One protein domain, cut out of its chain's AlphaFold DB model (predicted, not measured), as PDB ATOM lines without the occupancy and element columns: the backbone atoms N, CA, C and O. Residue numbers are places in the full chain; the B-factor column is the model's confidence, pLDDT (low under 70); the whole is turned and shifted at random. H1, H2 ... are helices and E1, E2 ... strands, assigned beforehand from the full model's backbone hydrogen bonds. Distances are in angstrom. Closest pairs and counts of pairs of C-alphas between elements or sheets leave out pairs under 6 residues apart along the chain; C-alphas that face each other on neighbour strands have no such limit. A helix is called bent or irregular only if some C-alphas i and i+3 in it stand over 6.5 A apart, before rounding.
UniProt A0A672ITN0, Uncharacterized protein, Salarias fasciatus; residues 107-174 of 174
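Overview. This is residues 107 to 174 of the 174 residues of an uncharacterized protein of Salarias fasciatus (UniProt A0A672ITN0). With little regular structure, this is an elongated run of loops: helix H2 sits at one end, residues 148 to 153 stick out at the other, and short strand E1 lies between, beside residues 141 to 142. The printed part has 68 residues, 17 of them in H1, H2 and E1, in that order; the class is mostly helix. It is only just loose, close to compact, with a radius of gyration of the C-alphas of 13.5 A and spans of 42 by 22 by 19 A.

Along the chain. Find C-alpha 124 at (216.423, 211.302, 119.068); from there H2, residues 124 to 133, runs 15.2 A. It is only just irregular: C-alphas 129 and 132 are 7.0 A apart. H1 is residues 112 to 115, 5.9 A. E1, residues 157 to 159, runs 5.6 A to C-alpha 159 at (209.312, 198.964, 132.184).

Arrangement. H2, H1 and E1 are apart from one another. E1 pairs with no named strand; residues 141 to 142 pair antiparallel with it. In H2, 3 of 6 O i to N i+4 pairs are within hydrogen-bond range; H1 is too short for one.

Size, cuts and confidence. The farthest C-alphas, of Ser 126 and Thr 149, are 42.5 A apart. The printed part has no cut; the link from H2 to E1 is long, 23 residues. Look for pLDDT under 70 at residues 110 to 114, 166 to 168 and 170 to 174.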
ATOM      1  N   VAL A 107     220.779 190.370 127.524       85.56
ATOM      2  CA  VAL A 107     220.913 191.089 128.792       85.56
ATOM      3  C   VAL A 107     221.873 192.249 128.581       85.56
ATOM      4  O   VAL A 107     223.047 192.059 128.280       85.56
ATOM      5  N   CYS A 108     221.348 193.458 128.732       81.38
ATOM      6  CA  CYS A 108     222.088 194.695 128.544       81.38
ATOM      7  C   CYS A 108     222.433 195.297 129.909       81.38
ATOM      8  O   CYS A 108     221.536 195.601 130.695       81.38
ATOM      9  N   GLY A 109     223.722 195.477 130.200       75.38
ATOM     10  CA  GLY A 109     224.194 196.057 131.457       75.38
ATOM     11  C   GLY A 109     225.649 196.523 131.380       75.38
ATOM     12  O   GLY A 109     226.344 196.249 130.408       75.38
ATOM     13  N   GLY A 110     226.112 197.232 132.413       66.12
ATOM     14  CA  GLY A 110     227.528 197.597 132.584       66.12
ATOM     15  C   GLY A 110     227.912 199.037 132.220       66.12
ATOM     16  O   GLY A 110     228.939 199.510 132.694       66.12
ATOM     17  N   GLN A 111     227.090 199.772 131.465       63.47
ATOM     18  CA  GLN A 111     227.294 201.202 131.188       63.47
ATOM     19  C   GLN A 111     226.034 202.005 131.529       63.47
ATOM     20  O   GLN A 111     224.921 201.625 131.167       63.47
ATOM     21  N   SER A 112     226.199 203.127 132.238       65.94
ATOM     22  CA  SER A 112     225.085 203.941 132.759       65.94
ATOM     23  C   SER A 112     224.212 204.555 131.662       65.94
ATOM     24  O   SER A 112     223.033 204.823 131.883       65.94
ATOM     25  N   ASN A 113     224.762 204.736 130.460       64.62
ATOM     26  CA  ASN A 113     224.037 205.293 129.324       64.62
ATOM     27  C   ASN A 113     223.022 204.324 128.693       64.62
ATOM     28  O   ASN A 113     222.056 204.787 128.093       64.62
ATOM     29  N   MET A 114     223.171 203.008 128.880       66.19
ATOM     30  CA  MET A 114     222.226 202.000 128.371       66.19
ATOM     31  C   MET A 114     220.873 202.043 129.092       66.19
ATOM     32  O   MET A 114     219.878 201.510 128.608       66.19
ATOM     33  N   GLN A 115     220.819 202.701 130.253       72.38
ATOM     34  CA  GLN A 115     219.572 202.945 130.970       72.38
ATOM     35  C   GLN A 115     218.743 204.074 130.335       72.38
ATOM     36  O   GLN A 115     217.531 204.152 130.567       72.38
ATOM     37  N   PHE A 116     219.367 204.968 129.562       74.06
ATOM     38  CA  PHE A 116     218.680 206.136 129.032       74.06
ATOM     39  C   PHE A 116     217.692 205.779 127.919       74.06
ATOM     40  O   PHE A 116     217.827 204.815 127.160       74.06
ATOM     41  N   GLN A 117     216.649 206.596 127.835       76.50
ATOM     42  CA  GLN A 117     215.664 206.525 126.769       76.50
ATOM     43  C   GLN A 117     216.269 207.023 125.461       76.50
ATOM     44  O   GLN A 117     217.087 207.941 125.463       76.50
ATOM     45  N   THR A 118     215.809 206.491 124.328       78.62
ATOM     46  CA  THR A 118     216.224 207.000 123.007       78.62
ATOM     47  C   THR A 118     215.862 208.479 122.833       78.62
ATOM     48  O   THR A 118     216.534 209.198 122.109       78.62
ATOM     49  N   SER A 119     214.862 208.990 123.558       77.94
ATOM     50  CA  SER A 119     214.546 210.426 123.607       77.94
ATOM     51  C   SER A 119     215.680 211.304 124.161       77.94
ATOM     52  O   SER A 119     215.663 212.513 123.955       77.94
ATOM     53  N   GLN A 120     216.660 210.715 124.850       79.19
ATOM     54  CA  GLN A 120     217.781 211.412 125.483       79.19
ATOM     55  C   GLN A 120     219.058 211.394 124.624       79.19
ATOM     56  O   GLN A 120     220.079 211.925 125.061       79.19
ATOM     57  N   VAL A 121     219.028 210.794 123.425       79.75
ATOM     58  CA  VAL A 121     220.184 210.790 122.513       79.75
ATOM     59  C   VAL A 121     220.217 211.999 121.593       79.75
ATOM     60  O   VAL A 121     219.197 212.616 121.278       79.75
ATOM     61  N   PHE A 122     221.411 212.288 121.083       78.50
ATOM     62  CA  PHE A 122     221.559 213.134 119.909       78.50
ATOM     63  C   PHE A 122     220.773 212.532 118.729       78.50
ATOM     64  O   PHE A 122     220.793 211.321 118.533       78.50
ATOM     65  N   ASN A 123     220.065 213.365 117.960       83.31
ATOM     66  CA  ASN A 123     219.162 212.944 116.874       83.31
ATOM     67  C   ASN A 123     217.993 212.025 117.289       83.31
ATOM     68  O   ASN A 123     217.452 211.305 116.447       83.31
ATOM     69  N   ALA A 124     217.536 212.099 118.546       83.88
ATOM     70  CA  ALA A 124     216.423 211.302 119.068       83.88
ATOM     71  C   ALA A 124     215.205 211.211 118.133       83.88
ATOM     72  O   ALA A 124     214.663 210.127 117.947       83.88
ATOM     73  N   SER A 125     214.772 212.313 117.514       84.44
ATOM     74  CA  SER A 125     213.620 212.298 116.600       84.44
ATOM     75  C   SER A 125     213.838 211.394 115.381       84.44
ATOM     76  O   SER A 125     212.929 210.658 115.005       84.44
ATOM     77  N   SER A 126     215.034 211.421 114.787       85.56
ATOM     78  CA  SER A 126     215.389 210.576 113.642       85.56
ATOM     79  C   SER A 126     215.497 209.109 114.045       85.56
ATOM     80  O   SER A 126     214.960 208.254 113.348       85.56
ATOM     81  N   GLU A 127     216.112 208.820 115.194       83.12
ATOM     82  CA  GLU A 127     216.238 207.453 115.718       83.12
ATOM     83  C   GLU A 127     214.876 206.855 116.090       83.12
ATOM     84  O   GLU A 127     214.541 205.733 115.714       83.12
ATOM     85  N   LEU A 128     214.025 207.630 116.764       82.62
ATOM     86  CA  LEU A 128     212.671 207.204 117.115       82.62
ATOM     87  C   LEU A 128     211.793 206.988 115.878       82.62
ATOM     88  O   LEU A 128     210.939 206.102 115.891       82.62
ATOM     89  N   ALA A 129     212.024 207.734 114.793       84.81
ATOM     90  CA  ALA A 129     211.344 207.505 113.519       84.81
ATOM     91  C   ALA A 129     211.725 206.161 112.867       84.81
ATOM     92  O   ALA A 129     210.984 205.663 112.018       84.81
ATOM     93  N   LEU A 130     212.842 205.541 113.270       84.69
ATOM     94  CA  LEU A 130     213.224 204.199 112.828       84.69
ATOM     95  C   LEU A 130     212.563 203.088 113.652       84.69
ATOM     96  O   LEU A 130     212.531 201.959 113.175       84.69
ATOM     97  N   ALA A 131     212.004 203.372 114.833       83.12
ATOM     98  CA  ALA A 131     211.415 202.350 115.707       83.12
ATOM     99  C   ALA A 131     210.382 201.437 115.002       83.12
ATOM    100  O   ALA A 131     210.468 200.219 115.177       83.12
ATOM    101  N   PRO A 132     209.480 201.943 114.129       85.56
ATOM    102  CA  PRO A 132     208.556 201.088 113.379       85.56
ATOM    103  C   PRO A 132     209.234 200.092 112.425       85.56
ATOM    104  O   PRO A 132     208.614 199.102 112.051       85.56
ATOM    105  N   LYS A 133     210.498 200.321 112.031       88.44
ATOM    106  CA  LYS A 133     211.276 199.376 111.208       88.44
ATOM    107  C   LYS A 133     211.712 198.133 111.983       88.44
ATOM    108  O   LYS A 133     212.102 197.151 111.362       88.44
ATOM    109  N   TYR A 134     211.624 198.158 113.314       88.81
ATOM    110  CA  TYR A 134     212.038 197.066 114.194       88.81
ATOM    111  C   TYR A 134     210.854 196.503 114.993       88.81
ATOM    112  O   TYR A 134     210.912 196.439 116.221       88.81
ATOM    113  N   PRO A 135     209.768 196.057 114.331       89.56
ATOM    114  CA  PRO A 135     208.504 195.729 114.986       89.56
ATOM    115  C   PRO A 135     208.569 194.499 115.895       89.56
ATOM    116  O   PRO A 135     207.577 194.214 116.553       89.56
ATOM    117  N   HIS A 136     209.688 193.767 115.939       92.81
ATOM    118  CA  HIS A 136     209.897 192.578 116.777       92.81
ATOM    119  C   HIS A 136     210.879 192.812 117.935       92.81
ATOM    120  O   HIS A 136     211.103 191.915 118.740       92.81
ATOM    121  N   VAL A 137     211.457 194.012 118.054       91.56
ATOM    122  CA  VAL A 137     212.276 194.369 119.219       91.56
ATOM    123  C   VAL A 137     211.348 194.653 120.396       91.56
ATOM    124  O   VAL A 137     210.350 195.357 120.246       91.56
ATOM    125  N   ARG A 138     211.657 194.092 121.567       93.12
ATOM    126  CA  ARG A 138     210.843 194.226 122.781       93.12
ATOM    127  C   ARG A 138     211.709 194.733 123.936       93.12
ATOM    128  O   ARG A 138     212.463 193.948 124.505       93.12
ATOM    129  N   PRO A 139     211.669 196.033 124.270       90.75
ATOM    130  CA  PRO A 139     212.366 196.542 125.444       90.75
ATOM    131  C   PRO A 139     211.711 196.052 126.742       90.75
ATOM    132  O   PRO A 139     210.486 196.032 126.867       90.75
ATOM    133  N   PHE A 140     212.555 195.733 127.719       91.81
ATOM    134  CA  PHE A 140     212.200 195.421 129.102       91.81
ATOM    135  C   PHE A 140     213.236 196.046 130.034       91.81
ATOM    136  O   PHE A 140     214.420 196.107 129.695       91.81
ATOM    137  N   GLN A 141     212.808 196.508 131.209       90.19
ATOM    138  CA  GLN A 141     213.718 197.076 132.199       90.19
ATOM    139  C   GLN A 141     213.324 196.665 133.619       90.19
ATOM    140  O   GLN A 141     212.260 197.044 134.117       90.19
ATOM    141  N   ALA A 142     214.230 195.965 134.302       90.81
ATOM    142  CA  ALA A 142     214.154 195.760 135.744       90.81
ATOM    143  C   ALA A 142     214.388 197.086 136.490       90.81
ATOM    144  O   ALA A 142     215.164 197.936 136.047       90.81
ATOM    145  N   ALA A 143     213.719 197.285 137.625       89.12
ATOM    146  CA  ALA A 143     213.950 198.466 138.447       89.12
ATOM    147  C   ALA A 143     215.318 198.415 139.131       89.12
ATOM    148  O   ALA A 143     215.792 197.359 139.545       89.12
ATOM    149  N   THR A 144     215.926 199.587 139.310       87.69
ATOM    150  CA  THR A 144     217.175 199.744 140.063       87.69
ATOM    151  C   THR A 144     216.884 199.634 141.562       87.69
ATOM    152  O   THR A 144     216.781 200.633 142.273       87.69
ATOM    153  N   LYS A 145     216.678 198.405 142.039       87.25
ATOM    154  CA  LYS A 145     216.468 198.078 143.451       87.25
ATOM    155  C   LYS A 145     217.598 197.177 143.928       87.25
ATOM    156  O   LYS A 145     217.892 196.166 143.301       87.25
ATOM    157  N   VAL A 146     218.226 197.569 145.031       87.38
ATOM    158  CA  VAL A 146     219.285 196.787 145.674       87.38
ATOM    159  C   VAL A 146     218.644 195.826 146.669       87.38
ATOM    160  O   VAL A 146     217.680 196.187 147.345       87.38
ATOM    161  N   SER A 147     219.191 194.619 146.752       88.88
ATOM    162  CA  SER A 147     218.879 193.646 147.794       88.88
ATOM    163  C   SER A 147     220.176 193.199 148.456       88.88
ATOM    164  O   SER A 147     221.179 193.000 147.773       88.88
ATOM    165  N   GLU A 148     220.151 193.029 149.774       92.31
ATOM    166  CA  GLU A 148     221.269 192.461 150.544       92.31
ATOM    167  C   GLU A 148     221.273 190.925 150.519       92.31
ATOM    168  O   GLU A 148     222.213 190.288 150.985       92.31
ATOM    169  N   THR A 149     220.213 190.324 149.978       92.75
ATOM    170  CA  THR A 149     220.034 188.873 149.869       92.75
ATOM    171  C   THR A 149     219.674 188.487 148.442       92.75
ATOM    172  O   THR A 149     219.122 189.297 147.690       92.75
ATOM    173  N   GLU A 150     219.988 187.251 148.063       88.44
ATOM    174  CA  GLU A 150     219.567 186.700 146.779       88.44
ATOM    175  C   GLU A 150     218.038 186.668 146.693       88.44
ATOM    176  O   GLU A 150     217.349 186.247 147.625       88.44
ATOM    177  N   LEU A 151     217.512 187.128 145.560       90.44
ATOM    178  CA  LEU A 151     216.087 187.111 145.272       90.44
ATOM    179  C   LEU A 151     215.825 186.174 144.101       90.44
ATOM    180  O   LEU A 151     216.496 186.254 143.076       90.44
ATOM    181  N   LEU A 152     214.809 185.327 144.251       91.50
ATOM    182  CA  LEU A 152     214.361 184.424 143.189       91.50
ATOM    183  C   LEU A 152     213.653 185.168 142.047       91.50
ATOM    184  O   LEU A 152     213.677 184.713 140.909       91.50
ATOM    185  N   ASP A 153     213.018 186.301 142.350       93.62
ATOM    186  CA  ASP A 153     212.224 187.102 141.414       93.62
ATOM    187  C   ASP A 153     212.548 188.595 141.573       93.62
ATOM    188  O   ASP A 153     213.094 189.022 142.597       93.62
ATOM    189  N   LEU A 154     212.215 189.411 140.571       90.88
ATOM    190  CA  LEU A 154     212.466 190.850 140.630       90.88
ATOM    191  C   LEU A 154     211.557 191.525 141.662       90.88
ATOM    192  O   LEU A 154     210.350 191.299 141.706       90.88
ATOM    193  N   ILE A 155     212.133 192.454 142.432       89.69
ATOM    194  CA  ILE A 155     211.378 193.316 143.357       89.69
ATOM    195  C   ILE A 155     210.357 194.156 142.585       89.69
ATOM    196  O   ILE A 155     209.233 194.369 143.035       89.69
ATOM    197  N   GLN A 156     210.787 194.703 141.447       90.50
ATOM    198  CA  GLN A 156     209.985 195.610 140.646       90.50
ATOM    199  C   GLN A 156     210.480 195.627 139.200       90.50
ATOM    200  O   GLN A 156     211.680 195.701 138.927       90.50
ATOM    201  N   VAL A 157     209.530 195.637 138.270       91.94
ATOM    202  CA  VAL A 157     209.763 195.933 136.857       91.94
ATOM    203  C   VAL A 157     209.551 197.432 136.644       91.94
ATOM    204  O   VAL A 157     208.500 197.971 136.985       91.94
ATOM    205  N   GLN A 158     210.558 198.123 136.111       89.69
ATOM    206  CA  GLN A 158     210.470 199.551 135.791       89.69
ATOM    207  C   GLN A 158     209.708 199.773 134.486       89.69
ATOM    208  O   GLN A 158     208.924 200.714 134.374       89.69
ATOM    209  N   ILE A 159     209.970 198.924 133.489       88.56
ATOM    210  CA  ILE A 159     209.312 198.964 132.184       88.56
ATOM    211  C   ILE A 159     208.944 197.536 131.810       88.56
ATOM    212  O   ILE A 159     209.854 196.723 131.610       88.56
ATOM    213  N   PRO A 160     207.643 197.221 131.724       92.44
ATOM    214  CA  PRO A 160     207.217 195.921 131.241       92.44
ATOM    215  C   PRO A 160     207.577 195.766 129.764       92.44
ATOM    216  O   PRO A 160     207.771 196.753 129.046       92.44
ATOM    217  N   TRP A 161     207.618 194.519 129.307       94.44
ATOM    218  CA  TRP A 161     207.729 194.204 127.889       94.44
ATOM    219  C   TRP A 161     206.719 195.008 127.070       94.44
ATOM    220  O   TRP A 161     205.579 195.244 127.479       94.44
ATOM    221  N   SER A 162     207.165 195.519 125.928       91.62
ATOM    222  CA  SER A 162     206.315 196.349 125.083       91.62
ATOM    223  C   SER A 162     206.767 196.347 123.636       91.62
ATOM    224  O   SER A 162     207.924 196.077 123.326       91.62
ATOM    225  N   VAL A 163     205.849 196.698 122.739       90.50
ATOM    226  CA  VAL A 163     206.196 197.065 121.366       90.50
ATOM    227  C   VAL A 163     207.022 198.364 121.351       90.50
ATOM    228  O   VAL A 163     206.794 199.254 122.185       90.50
ATOM    229  N   PRO A 164     207.975 198.510 120.416       81.12
ATOM    230  CA  PRO A 164     208.848 199.670 120.373       81.12
ATOM    231  C   PRO A 164     208.039 200.886 119.922       81.12
ATOM    232  O   PRO A 164     207.579 200.984 118.788       81.12
ATOM    233  N   THR A 165     207.837 201.822 120.846       74.38
ATOM    234  CA  THR A 165     207.169 203.106 120.599       74.38
ATOM    235  C   THR A 165     208.083 204.249 121.012       74.38
ATOM    236  O   THR A 165     209.014 204.053 121.799       74.38
ATOM    237  N   ALA A 166     207.798 205.463 120.536       66.44
ATOM    238  CA  ALA A 166     208.624 206.639 120.813       66.44
ATOM    239  C   ALA A 166     208.914 206.858 122.317       66.44
ATOM    240  O   ALA A 166     210.019 207.249 122.676       66.44
ATOM    241  N   GLY A 167     207.963 206.535 123.206       66.94
ATOM    242  CA  GLY A 167     208.132 206.664 124.664       66.94
ATOM    243  C   GLY A 167     208.757 205.452 125.373       66.94
ATOM    244  O   GLY A 167     209.172 205.558 126.526       66.94
ATOM    245  N   LYS A 168     208.826 204.290 124.712       66.88
ATOM    246  CA  LYS A 168     209.271 203.021 125.320       66.88
ATOM    247  C   LYS A 168     210.579 202.479 124.732       66.88
ATOM    248  O   LYS A 168     211.112 201.505 125.245       66.88
ATOM    249  N   THR A 169     211.136 203.133 123.710       73.06
ATOM    250  CA  THR A 169     212.404 202.728 123.077       73.06
ATOM    251  C   THR A 169     213.609 203.152 123.932       73.06
ATOM    252  O   THR A 169     213.594 204.205 124.585       73.06
ATOM    253  N   ARG A 170     214.635 202.300 123.998       69.94
ATOM    254  CA  ARG A 170     215.863 202.509 124.779       69.94
ATOM    255  C   ARG A 170     217.083 202.509 123.872       69.94
ATOM    256  O   ARG A 170     217.030 202.006 122.750       69.94
ATOM    257  N   ILE A 171     218.164 203.097 124.369       58.62
ATOM    258  CA  ILE A 171     219.455 203.066 123.692       58.62
ATOM    259  C   ILE A 171     220.071 201.687 123.914       58.62
ATOM    260  O   ILE A 171     220.354 201.306 125.047       58.62
ATOM    261  N   PHE A 172     220.327 200.972 122.826       59.44
ATOM    262  CA  PHE A 172     221.184 199.796 122.833       59.44
ATOM    263  C   PHE A 172     222.464 200.181 122.093       59.44
ATOM    264  O   PHE A 172     222.450 200.347 120.876       59.44
ATOM    265  N   LEU A 173     223.543 200.416 122.839       41.38
ATOM    266  CA  LEU A 173     224.877 200.533 122.258       41.38
ATOM    267  C   LEU A 173     225.443 199.116 122.189       41.38
ATOM    268  O   LEU A 173     225.605 198.482 123.232       41.38
ATOM    269  N   PHE A 174     225.667 198.631 120.972       40.47
ATOM    270  CA  PHE A 174     226.456 197.431 120.706       40.47
ATOM    271  C   PHE A 174     227.888 197.838 120.370       40.47
ATOM    272  O   PHE A 174     228.048 198.879 119.688       40.47
TER     273      PHE A 174